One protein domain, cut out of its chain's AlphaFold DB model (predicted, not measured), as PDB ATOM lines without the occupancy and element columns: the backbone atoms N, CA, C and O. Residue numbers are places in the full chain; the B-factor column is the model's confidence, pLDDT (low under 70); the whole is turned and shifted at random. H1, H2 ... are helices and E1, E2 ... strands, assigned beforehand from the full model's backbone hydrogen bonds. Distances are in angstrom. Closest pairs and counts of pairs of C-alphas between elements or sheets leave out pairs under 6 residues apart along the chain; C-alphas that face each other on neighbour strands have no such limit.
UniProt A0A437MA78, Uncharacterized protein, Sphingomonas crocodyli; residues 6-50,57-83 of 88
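AT A GLANCE: This is residues 6 to 50 and 57 to 83 of the 88 residues of an uncharacterized protein of Sphingomonas crocodyli (UniProt A0A437MA78). A strongly twisted sheet of four strands, E1 to E4, has one helix, H2, packed over one of its faces, as two layers, a helix layer on a sheet layer. The short helix H1 follows E3 and only grazes the sheet, a loop of residues 39 to 50 extends the domain at one end, and residues 68 to 75 stick out towards the other. The printed part has 72 residues with two named helices and four named strands, in the order E1 E2 E3 H1 H2 E4. The sheet order is E1, E2, E3, E4, mixed, and the class is mixed, helices and strands. The whole is compact, with a radius of gyration of the C-alphas of 12.4 A, and spans 39 by 19 by 18 A.

HOW THE PARTS SIT: E1, residues 6 to 10, is an edge strand and forms an antiparallel hairpin with E2, residues 17 to 22, at 153 degrees; N 8 and O 19 are 2.9 A apart, within hydrogen-bond range. E2 forms a second hairpin with E3, residues 25 to 31, at 146 degrees, with N 20 and O 27 at 2.9 A. E1, E2 and E3 are a meander, each strand the antiparallel neighbour of the one before. H1, residues 33 to 38, only grazes the sheet with its residues 33 to 37. H2, residues 57 to 69, is on the sheet; its closest C-alphas to E1 are those of Glu 60 and Val 6, 6.2 A apart. E4, residues 78 to 82, is the other edge strand and runs parallel to E3 at 27 degrees, with N 30 and O 80 at 2.8 A. The closest C-alphas of H2 and E4 are those of Ala 63 and Leu 80, 6.9 A apart, and those of H1 and E4 are Ala 35 and Ile 82, 6.8 A apart. E1 and E4 are apart, and so are H1 and H2. In H1 and H2 every O i to N i+4 pair is within hydrogen-bond range.

IN THESE COORDINATES: E1 begins at C-alpha 6, (157.608, 158.092, 232.774), and is 11.9 A long. E2 measures 15.4 A, E3 19.3 A and H1 8.7 A. H2 begins at C-alpha 57, (165.702, 156.687, 230.102), and is 18.6 A long. E4, 12.6 A long, ends at C-alpha 82, (159.496, 152.822, 219.330).

THE WHOLE: The C-alphas farthest apart are those of Tyr 45 and Asn 73, at 39.9 A. Residues 51 to 56 are not printed, and C-alphas 50 and 57 are 13.5 A apart across the cut. Of the links that are printed whole, none is long. Residues 43 to 44 pair antiparallel with residues 48 to 49. The mean pLDDT of the printed part is 74.7, with residues 9 to 15, 40 to 49 and 71 to 77 under 70.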
ATOM      1  N   VAL A   6     157.150 158.995 231.712       85.62
ATOM      2  CA  VAL A   6     157.608 158.092 232.774       85.62
ATOM      3  C   VAL A   6     157.004 156.711 232.562       85.62
ATOM      4  O   VAL A   6     155.783 156.580 232.416       85.62
ATOM      5  N   ILE A   7     157.839 155.675 232.584       84.19
ATOM      6  CA  ILE A   7     157.408 154.276 232.501       84.19
ATOM      7  C   ILE A   7     157.158 153.736 233.914       84.19
ATOM      8  O   ILE A   7     158.052 153.725 234.754       84.19
ATOM      9  N   ALA A   8     155.933 153.281 234.192       75.25
ATOM     10  CA  ALA A   8     155.510 152.882 235.538       75.25
ATOM     11  C   ALA A   8     155.405 151.362 235.719       75.25
ATOM     12  O   ALA A   8     155.665 150.844 236.803       75.25
ATOM     13  N   GLN A   9     155.004 150.633 234.676       69.94
ATOM     14  CA  GLN A   9     154.785 149.196 234.777       69.94
ATOM     15  C   GLN A   9     154.985 148.508 233.432       69.94
ATOM     16  O   GLN A   9     154.573 149.002 232.386       69.94
ATOM     17  N   ARG A  10     155.568 147.312 233.453       67.06
ATOM     18  CA  ARG A  10     155.592 146.424 232.293       67.06
ATOM     19  C   ARG A  10     154.290 145.624 232.229       67.06
ATOM     20  O   ARG A  10     153.940 144.964 233.203       67.06
ATOM     21  N   THR A  11     153.607 145.643 231.086       59.34
ATOM     22  CA  THR A  11     152.315 144.951 230.912       59.34
ATOM     23  C   THR A  11     152.430 143.594 230.218       59.34
ATOM     24  O   THR A  11     151.541 142.772 230.375       59.34
ATOM     25  N   GLY A  12     153.562 143.311 229.564       54.66
ATOM     26  CA  GLY A  12     153.994 141.952 229.218       54.66
ATOM     27  C   GLY A  12     153.247 141.271 228.062       54.66
ATOM     28  O   GLY A  12     152.172 140.725 228.242       54.66
ATOM     29  N   HIS A  13     153.886 141.225 226.894       55.31
ATOM     30  CA  HIS A  13     153.992 140.093 225.952       55.31
ATOM     31  C   HIS A  13     154.916 140.539 224.807       55.31
ATOM     32  O   HIS A  13     155.347 141.684 224.827       55.31
ATOM     33  N   ALA A  14     155.273 139.677 223.852       61.59
ATOM     34  CA  ALA A  14     155.984 140.103 222.641       61.59
ATOM     35  C   ALA A  14     154.984 140.732 221.644       61.59
ATOM     36  O   ALA A  14     154.024 140.047 221.281       61.59
ATOM     37  N   PRO A  15     155.176 141.986 221.184       66.75
ATOM     38  CA  PRO A  15     156.304 142.889 221.455       66.75
ATOM     39  C   PRO A  15     156.266 143.529 222.856       66.75
ATOM     40  O   PRO A  15     155.187 143.922 223.315       66.75
ATOM     41  N   PRO A  16     157.424 143.665 223.542       76.44
ATOM     42  CA  PRO A  16     157.474 144.154 224.914       76.44
ATOM     43  C   PRO A  16     156.814 145.522 225.020       76.44
ATOM     44  O   PRO A  16     157.172 146.474 224.326       76.44
ATOM     45  N   THR A  17     155.809 145.569 225.889       81.94
ATOM     46  CA  THR A  17     154.930 146.716 226.071       81.94
ATOM     47  C   THR A  17     154.990 147.205 227.516       81.94
ATOM     48  O   THR A  17     155.064 146.415 228.469       81.94
ATOM     49  N   PHE A  18     154.970 148.522 227.656       84.38
ATOM     50  CA  PHE A  18     155.150 149.281 228.880       84.38
ATOM     51  C   PHE A  18     153.985 150.252 229.036       84.38
ATOM     52  O   PHE A  18     153.616 150.951 228.096       84.38
ATOM     53  N   ALA A  19     153.405 150.303 230.227       85.88
ATOM     54  CA  ALA A  19     152.453 151.326 230.615       85.88
ATOM     55  C   ALA A  19     153.192 152.462 231.329       85.88
ATOM     56  O   ALA A  19     154.052 152.238 232.189       85.88
ATOM     57  N   GLY A  20     152.836 153.687 230.973       87.12
ATOM     58  CA  GLY A  20     153.427 154.889 231.533       87.12
ATOM     59  C   GLY A  20     152.462 156.059 231.502       87.12
ATOM     60  O   GLY A  20     151.269 155.908 231.230       87.12
ATOM     61  N   HIS A  21     152.993 157.241 231.769       86.25
ATOM     62  CA  HIS A  21     152.262 158.488 231.621       86.25
ATOM     63  C   HIS A  21     153.129 159.550 230.948       86.25
ATOM     64  O   HIS A  21     154.344 159.588 231.125       86.25
ATOM     65  N   CYS A  22     152.482 160.411 230.173       84.56
ATOM     66  CA  CYS A  22     153.055 161.579 229.526       84.56
ATOM     67  C   CYS A  22     152.269 162.800 230.003       84.56
ATOM     68  O   CYS A  22     151.093 162.910 229.665       84.56
ATOM     69  N   ASN A  23     152.872 163.688 230.801       81.31
ATOM     70  CA  ASN A  23     152.167 164.841 231.398       81.31
ATOM     71  C   ASN A  23     150.796 164.457 232.013       81.31
ATOM     72  O   ASN A  23     149.771 165.031 231.652       81.31
ATOM     73  N   ASP A  24     150.776 163.428 232.869       78.19
ATOM     74  CA  ASP A  24     149.575 162.866 233.524       78.19
ATOM     75  C   ASP A  24     148.565 162.148 232.604       78.19
ATOM     76  O   ASP A  24     147.565 161.607 233.077       78.19
ATOM     77  N   VAL A  25     148.835 162.056 231.298       81.69
ATOM     78  CA  VAL A  25     148.026 161.273 230.353       81.69
ATOM     79  C   VAL A  25     148.567 159.844 230.281       81.69
ATOM     80  O   VAL A  25     149.760 159.676 230.020       81.69
ATOM     81  N   PRO A  26     147.740 158.801 230.473       83.56
ATOM     82  CA  PRO A  26     148.198 157.424 230.343       83.56
ATOM     83  C   PRO A  26     148.649 157.140 228.908       83.56
ATOM     84  O   PRO A  26     147.944 157.444 227.939       83.56
ATOM     85  N   ILE A  27     149.822 156.526 228.786       84.62
ATOM     86  CA  ILE A  27     150.394 156.101 227.512       84.62
ATOM     87  C   ILE A  27     150.772 154.624 227.573       84.62
ATOM     88  O   ILE A  27     151.115 154.085 228.630       84.62
ATOM     89  N   THR A  28     150.777 153.995 226.408       86.50
ATOM     90  CA  THR A  28     151.277 152.638 226.223       86.50
ATOM     91  C   THR A  28     152.428 152.698 225.234       86.50
ATOM     92  O   THR A  28     152.266 153.231 224.146       86.50
ATOM     93  N   ILE A  29     153.591 152.174 225.595       86.56
ATOM     94  CA  ILE A  29     154.779 152.144 224.743       86.56
ATOM     95  C   ILE A  29     155.067 150.694 224.380       86.56
ATOM     96  O   ILE A  29     155.240 149.866 225.267       86.56
ATOM     97  N   SER A  30     155.179 150.393 223.095       87.12
ATOM     98  CA  SER A  30     155.606 149.095 222.582       87.12
ATOM     99  C   SER A  30     156.945 149.251 221.866       87.12
ATOM    100  O   SER A  30     157.133 150.181 221.082       87.12
ATOM    101  N   LEU A  31     157.888 148.350 222.133       84.75
ATOM    102  CA  LEU A  31     159.155 148.295 221.403       84.75
ATOM    103  C   LEU A  31     159.032 147.307 220.252       84.75
ATOM    104  O   LEU A  31     158.631 146.160 220.461       84.75
ATOM    105  N   ASP A  32     159.402 147.724 219.047       85.94
ATOM    106  CA  ASP A  32     159.480 146.791 217.928       85.94
ATOM    107  C   ASP A  32     160.690 145.846 218.054       85.94
ATOM    108  O   ASP A  32     161.584 146.023 218.889       85.94
ATOM    109  N   SER A  33     160.746 144.829 217.194       82.00
ATOM    110  CA  SER A  33     161.831 143.845 217.205       82.00
ATOM    111  C   SER A  33     163.221 144.471 217.031       82.00
ATOM    112  O   SER A  33     164.192 143.931 217.552       82.00
ATOM    113  N   SER A  34     163.337 145.606 216.334       86.94
ATOM    114  CA  SER A  34     164.619 146.287 216.134       86.94
ATOM    115  C   SER A  34     165.102 146.962 217.421       86.94
ATOM    116  O   SER A  34     166.268 146.816 217.788       86.94
ATOM    117  N   ALA A  35     164.205 147.632 218.148       86.50
ATOM    118  CA  ALA A  35     164.490 148.230 219.450       86.50
ATOM    119  C   ALA A  35     164.880 147.161 220.481       86.50
ATOM    120  O   ALA A  35     165.862 147.318 221.206       86.50
ATOM    121  N   VAL A  36     164.163 146.033 220.492       81.69
ATOM    122  CA  VAL A  36     164.475 144.883 221.358       81.69
ATOM    123  C   VAL A  36     165.868 144.321 221.065       81.69
ATOM    124  O   VAL A  36     166.632 144.055 221.993       81.69
ATOM    125  N   MET A  37     166.235 144.182 219.787       81.81
ATOM    126  CA  MET A  37     167.576 143.740 219.393       81.81
ATOM    127  C   MET A  37     168.662 144.748 219.800       81.81
ATOM    128  O   MET A  37     169.715 144.333 220.280       81.81
ATOM    129  N   ARG A  38     168.410 146.062 219.670       83.69
ATOM    130  CA  ARG A  38     169.357 147.123 220.072       83.69
ATOM    131  C   ARG A  38     169.671 147.082 221.569       83.69
ATOM    132  O   ARG A  38     170.813 147.310 221.954       83.69
ATOM    133  N   PHE A  39     168.690 146.750 222.406       78.25
ATOM    134  CA  PHE A  39     168.878 146.628 223.854       78.25
ATOM    135  C   PHE A  39     169.537 145.323 224.314       78.25
ATOM    136  O   PHE A  39     169.637 145.082 225.515       78.25
ATOM    137  N   GLY A  40     170.049 144.519 223.380       69.56
ATOM    138  CA  GLY A  40     170.845 143.338 223.689       69.56
ATOM    139  C   GLY A  40     170.092 142.022 223.573       69.56
ATOM    140  O   GLY A  40     170.684 141.002 223.890       69.56
ATOM    141  N   GLY A  41     168.839 142.014 223.093       59.72
ATOM    142  CA  GLY A  41     168.172 140.823 222.547       59.72
ATOM    143  C   GLY A  41     168.025 139.598 223.459       59.72
ATOM    144  O   GLY A  41     167.445 138.611 223.017       59.72
ATOM    145  N   ASP A  42     168.478 139.639 224.711       53.91
ATOM    146  CA  ASP A  42     168.237 138.596 225.703       53.91
ATOM    147  C   ASP A  42     166.826 138.785 226.266       53.91
ATOM    148  O   ASP A  42     166.588 139.152 227.420       53.91
ATOM    149  N   THR A  43     165.833 138.528 225.415       54.84
ATOM    150  CA  THR A  43     164.560 138.022 225.914       54.84
ATOM    151  C   THR A  43     164.872 136.689 226.571       54.84
ATOM    152  O   THR A  43     164.914 135.653 225.909       54.84
ATOM    153  N   THR A  44     165.142 136.730 227.875       52.84
ATOM    154  CA  THR A  44     165.234 135.530 228.709       52.84
ATOM    155  C   THR A  44     164.021 134.635 228.441       52.84
ATOM    156  O   THR A  44     162.968 135.114 228.016       52.84
ATOM    157  N   TYR A  45     164.168 133.330 228.678       45.50
ATOM    158  CA  TYR A  45     163.206 132.264 228.344       45.50
ATOM    159  C   TYR A  45     161.751 132.512 228.826       45.50
ATOM    160  O   TYR A  45     160.828 131.855 228.357       45.50
ATOM    161  N   GLU A  46     161.515 133.510 229.689       51.44
ATOM    162  CA  GLU A  46     160.195 134.012 230.113       51.44
ATOM    163  C   GLU A  46     159.620 135.171 229.254       51.44
ATOM    164  O   GLU A  46     158.645 135.815 229.635       51.44
ATOM    165  N   GLY A  47     160.222 135.513 228.106       53.84
ATOM    166  CA  GLY A  47     159.855 136.707 227.315       53.84
ATOM    167  C   GLY A  47     160.267 138.028 227.986       53.84
ATOM    168  O   GLY A  47     159.913 139.123 227.544       53.84
ATOM    169  N   ALA A  48     161.028 137.904 229.069       58.22
ATOM    170  CA  ALA A  48     161.637 138.857 229.976       58.22
ATOM    171  C   ALA A  48     162.628 139.904 229.418       58.22
ATOM    172  O   ALA A  48     163.787 139.773 229.786       58.22
ATOM    173  N   LEU A  49     162.297 140.914 228.586       68.06
ATOM    174  CA  LEU A  49     163.301 141.976 228.310       68.06
ATOM    175  C   LEU A  49     163.591 142.773 229.597       68.06
ATOM    176  O   LEU A  49     162.742 143.544 230.052       68.06
ATOM    177  N   ALA A  50     164.748 142.534 230.211       70.50
ATOM    178  CA  ALA A  50     165.227 143.290 231.359       70.50
ATOM    179  C   ALA A  50     165.911 144.561 230.848       70.50
ATOM    180  O   ALA A  50     166.924 144.473 230.160       70.50
ATOM    181  N   ASP A  57     165.542 155.255 230.373       88.44
ATOM    182  CA  ASP A  57     165.702 156.687 230.102       88.44
ATOM    183  C   ASP A  57     165.778 156.994 228.590       88.44
ATOM    184  O   ASP A  57     165.145 157.938 228.111       88.44
ATOM    185  N   SER A  58     166.466 156.156 227.802       89.31
ATOM    186  CA  SER A  58     166.477 156.267 226.330       89.31
ATOM    187  C   SER A  58     165.069 156.090 225.729       89.31
ATOM    188  O   SER A  58     164.651 156.877 224.877       89.31
ATOM    189  N   ILE A  59     164.279 155.128 226.225       87.88
ATOM    190  CA  ILE A  59     162.887 154.913 225.789       87.88
ATOM    191  C   ILE A  59     161.994 156.098 226.178       87.88
ATOM    192  O   ILE A  59     161.185 156.539 225.362       87.88
ATOM    193  N   GLU A  60     162.128 156.637 227.391       89.00
ATOM    194  CA  GLU A  60     161.365 157.804 227.851       89.00
ATOM    195  C   GLU A  60     161.660 159.039 226.993       89.00
ATOM    196  O   GLU A  60     160.735 159.736 226.563       89.00
ATOM    197  N   ARG A  61     162.936 159.275 226.660       89.06
ATOM    198  CA  ARG A  61     163.346 160.359 225.756       89.06
ATOM    199  C   ARG A  61     162.800 160.174 224.341       89.06
ATOM    200  O   ARG A  61     162.252 161.125 223.774       89.06
ATOM    201  N   ALA A  62     162.885 158.965 223.791       89.31
ATOM    202  CA  ALA A  62     162.317 158.638 222.485       89.31
ATOM    203  C   ALA A  62     160.792 158.848 222.466       89.31
ATOM    204  O   ALA A  62     160.260 159.522 221.580       89.31
ATOM    205  N   ALA A  63     160.087 158.360 223.489       86.88
ATOM    206  CA  ALA A  63     158.646 158.536 223.651       86.88
ATOM    207  C   ALA A  63     158.253 160.017 223.735       86.88
ATOM    208  O   ALA A  63     157.316 160.449 223.061       86.88
ATOM    209  N   ALA A  64     158.989 160.812 224.516       87.06
ATOM    210  CA  ALA A  64     158.764 162.247 224.647       87.06
ATOM    211  C   ALA A  64     158.936 162.980 223.310       87.06
ATOM    212  O   ALA A  64     158.139 163.855 222.956       87.06
ATOM    213  N   ARG A  65     159.957 162.601 222.533       86.12
ATOM    214  CA  ARG A  65     160.222 163.170 221.211       86.12
ATOM    215  C   ARG A  65     159.116 162.822 220.219       86.12
ATOM    216  O   ARG A  65     158.601 163.720 219.561       86.12
ATOM    217  N   LEU A  66     158.708 161.555 220.156       84.81
ATOM    218  CA  LEU A  66     157.606 161.105 219.301       84.81
ATOM    219  C   LEU A  66     156.290 161.802 219.657       84.81
ATOM    220  O   LEU A  66     155.565 162.241 218.767       84.81
ATOM    221  N   MET A  67     156.010 161.971 220.950       79.62
ATOM    222  CA  MET A  67     154.845 162.715 221.438       79.62
ATOM    223  C   MET A  67     154.884 164.187 221.038       79.62
ATOM    224  O   MET A  67     153.872 164.727 220.607       79.62
ATOM    225  N   SER A  68     156.055 164.827 221.101       80.69
ATOM    226  CA  SER A  68     156.219 166.214 220.650       80.69
ATOM    227  C   SER A  68     156.011 166.395 219.141       80.69
ATOM    228  O   SER A  68     155.794 167.524 218.701       80.69
ATOM    229  N   LEU A  69     156.129 165.325 218.349       78.81
ATOM    230  CA  LEU A  69     155.950 165.349 216.897       78.81
ATOM    231  C   LEU A  69     154.518 164.999 216.467       78.81
ATOM    232  O   LEU A  69     154.158 165.260 215.319       78.81
ATOM    233  N   ARG A  70     153.694 164.417 217.351       70.94
ATOM    234  CA  ARG A  70     152.308 164.068 217.020       70.94
ATOM    235  C   ARG A  70     151.366 165.265 217.202       70.94
ATOM    236  O   ARG A  70     151.479 165.997 218.184       70.94
ATOM    237  N   PRO A  71     150.397 165.462 216.292       61.16
ATOM    238  CA  PRO A  71     149.362 166.469 216.477       61.16
ATOM    239  C   PRO A  71     148.466 166.098 217.669       61.16
ATOM    240  O   PRO A  71     147.989 164.971 217.769       61.16
ATOM    241  N   ALA A  72     148.194 167.072 218.542       57.69
ATOM    242  CA  ALA A  72     147.455 166.920 219.804       57.69
ATOM    243  C   ALA A  72     145.998 166.406 219.680       57.69
ATOM    244  O   ALA A  72     145.333 166.213 220.691       57.69
ATOM    245  N   ASN A  73     145.495 166.188 218.460       49.34
ATOM    246  CA  ASN A  73     144.113 165.783 218.186       49.34
ATOM    247  C   ASN A  73     143.918 164.267 218.007       49.34
ATOM    248  O   ASN A  73     142.794 163.837 217.757       49.34
ATOM    249  N   ASP A  74     144.966 163.447 218.133       48.22
ATOM    250  CA  ASP A  74     144.861 162.000 217.915       48.22
ATOM    251  C   ASP A  74     144.635 161.224 219.234       48.22
ATOM    252  O   ASP A  74     145.575 160.746 219.861       48.22
ATOM    253  N   HIS A  75     143.351 161.164 219.619       49.56
ATOM    254  CA  HIS A  75     142.621 160.123 220.376       49.56
ATOM    255  C   HIS A  75     143.079 159.641 221.786       49.56
ATOM    256  O   HIS A  75     144.263 159.574 222.108       49.56
ATOM    257  N   PRO A  76     142.115 159.238 222.653       46.00
ATOM    258  CA  PRO A  76     142.381 158.741 224.004       46.00
ATOM    259  C   PRO A  76     142.995 157.333 223.969       46.00
ATOM    260  O   PRO A  76     142.411 156.404 223.416       46.00
ATOM    261  N   GLY A  77     144.164 157.180 224.595       55.34
ATOM    262  CA  GLY A  77     144.943 155.938 224.603       55.34
ATOM    263  C   GLY A  77     146.177 156.053 223.716       55.34
ATOM    264  O   GLY A  77     146.270 155.414 222.672       55.34
ATOM    265  N   HIS A  78     147.121 156.900 224.127       72.81
ATOM    266  CA  HIS A  78     148.355 157.181 223.399       72.81
ATOM    267  C   HIS A  78     149.262 155.942 223.337       72.81
ATOM    268  O   HIS A  78     150.137 155.744 224.179       72.81
ATOM    269  N   ALA A  79     149.040 155.099 222.328       79.44
ATOM    270  CA  ALA A  79     149.929 154.004 221.980       79.44
ATOM    271  C   ALA A  79     151.098 154.528 221.128       79.44
ATOM    272  O   ALA A  79     150.912 155.103 220.051       79.44
ATOM    273  N   LEU A  80     152.313 154.325 221.619       84.00
ATOM    274  CA  LEU A  80     153.574 154.638 220.967       84.00
ATOM    275  C   LEU A  80     154.269 153.347 220.565       84.00
ATOM    276  O   LEU A  80     154.360 152.421 221.362       84.00
ATOM    277  N   SER A  81     154.807 153.319 219.351       86.62
ATOM    278  CA  SER A  81     155.720 152.270 218.913       86.62
ATOM    279  C   SER A  81     157.094 152.897 218.726       86.62
ATOM    280  O   SER A  81     157.198 153.901 218.023       86.62
ATOM    281  N   ILE A  82     158.112 152.338 219.374       88.12
ATOM    282  CA  ILE A  82     159.496 152.822 219.330       88.12
ATOM    283  C   ILE A  82     160.352 151.792 218.603       88.12
ATOM    284  O   ILE A  82     160.309 150.600 218.927       88.12
ATOM    285  N   SER A  83     161.123 152.268 217.629       89.06
ATOM    286  CA  SER A  83     162.072 151.476 216.849       89.06
ATOM    287  C   SER A  83     163.512 151.738 217.277       89.06
ATOM    288  O   SER A  83     163.803 152.689 218.001       89.06
TER     289      SER A  83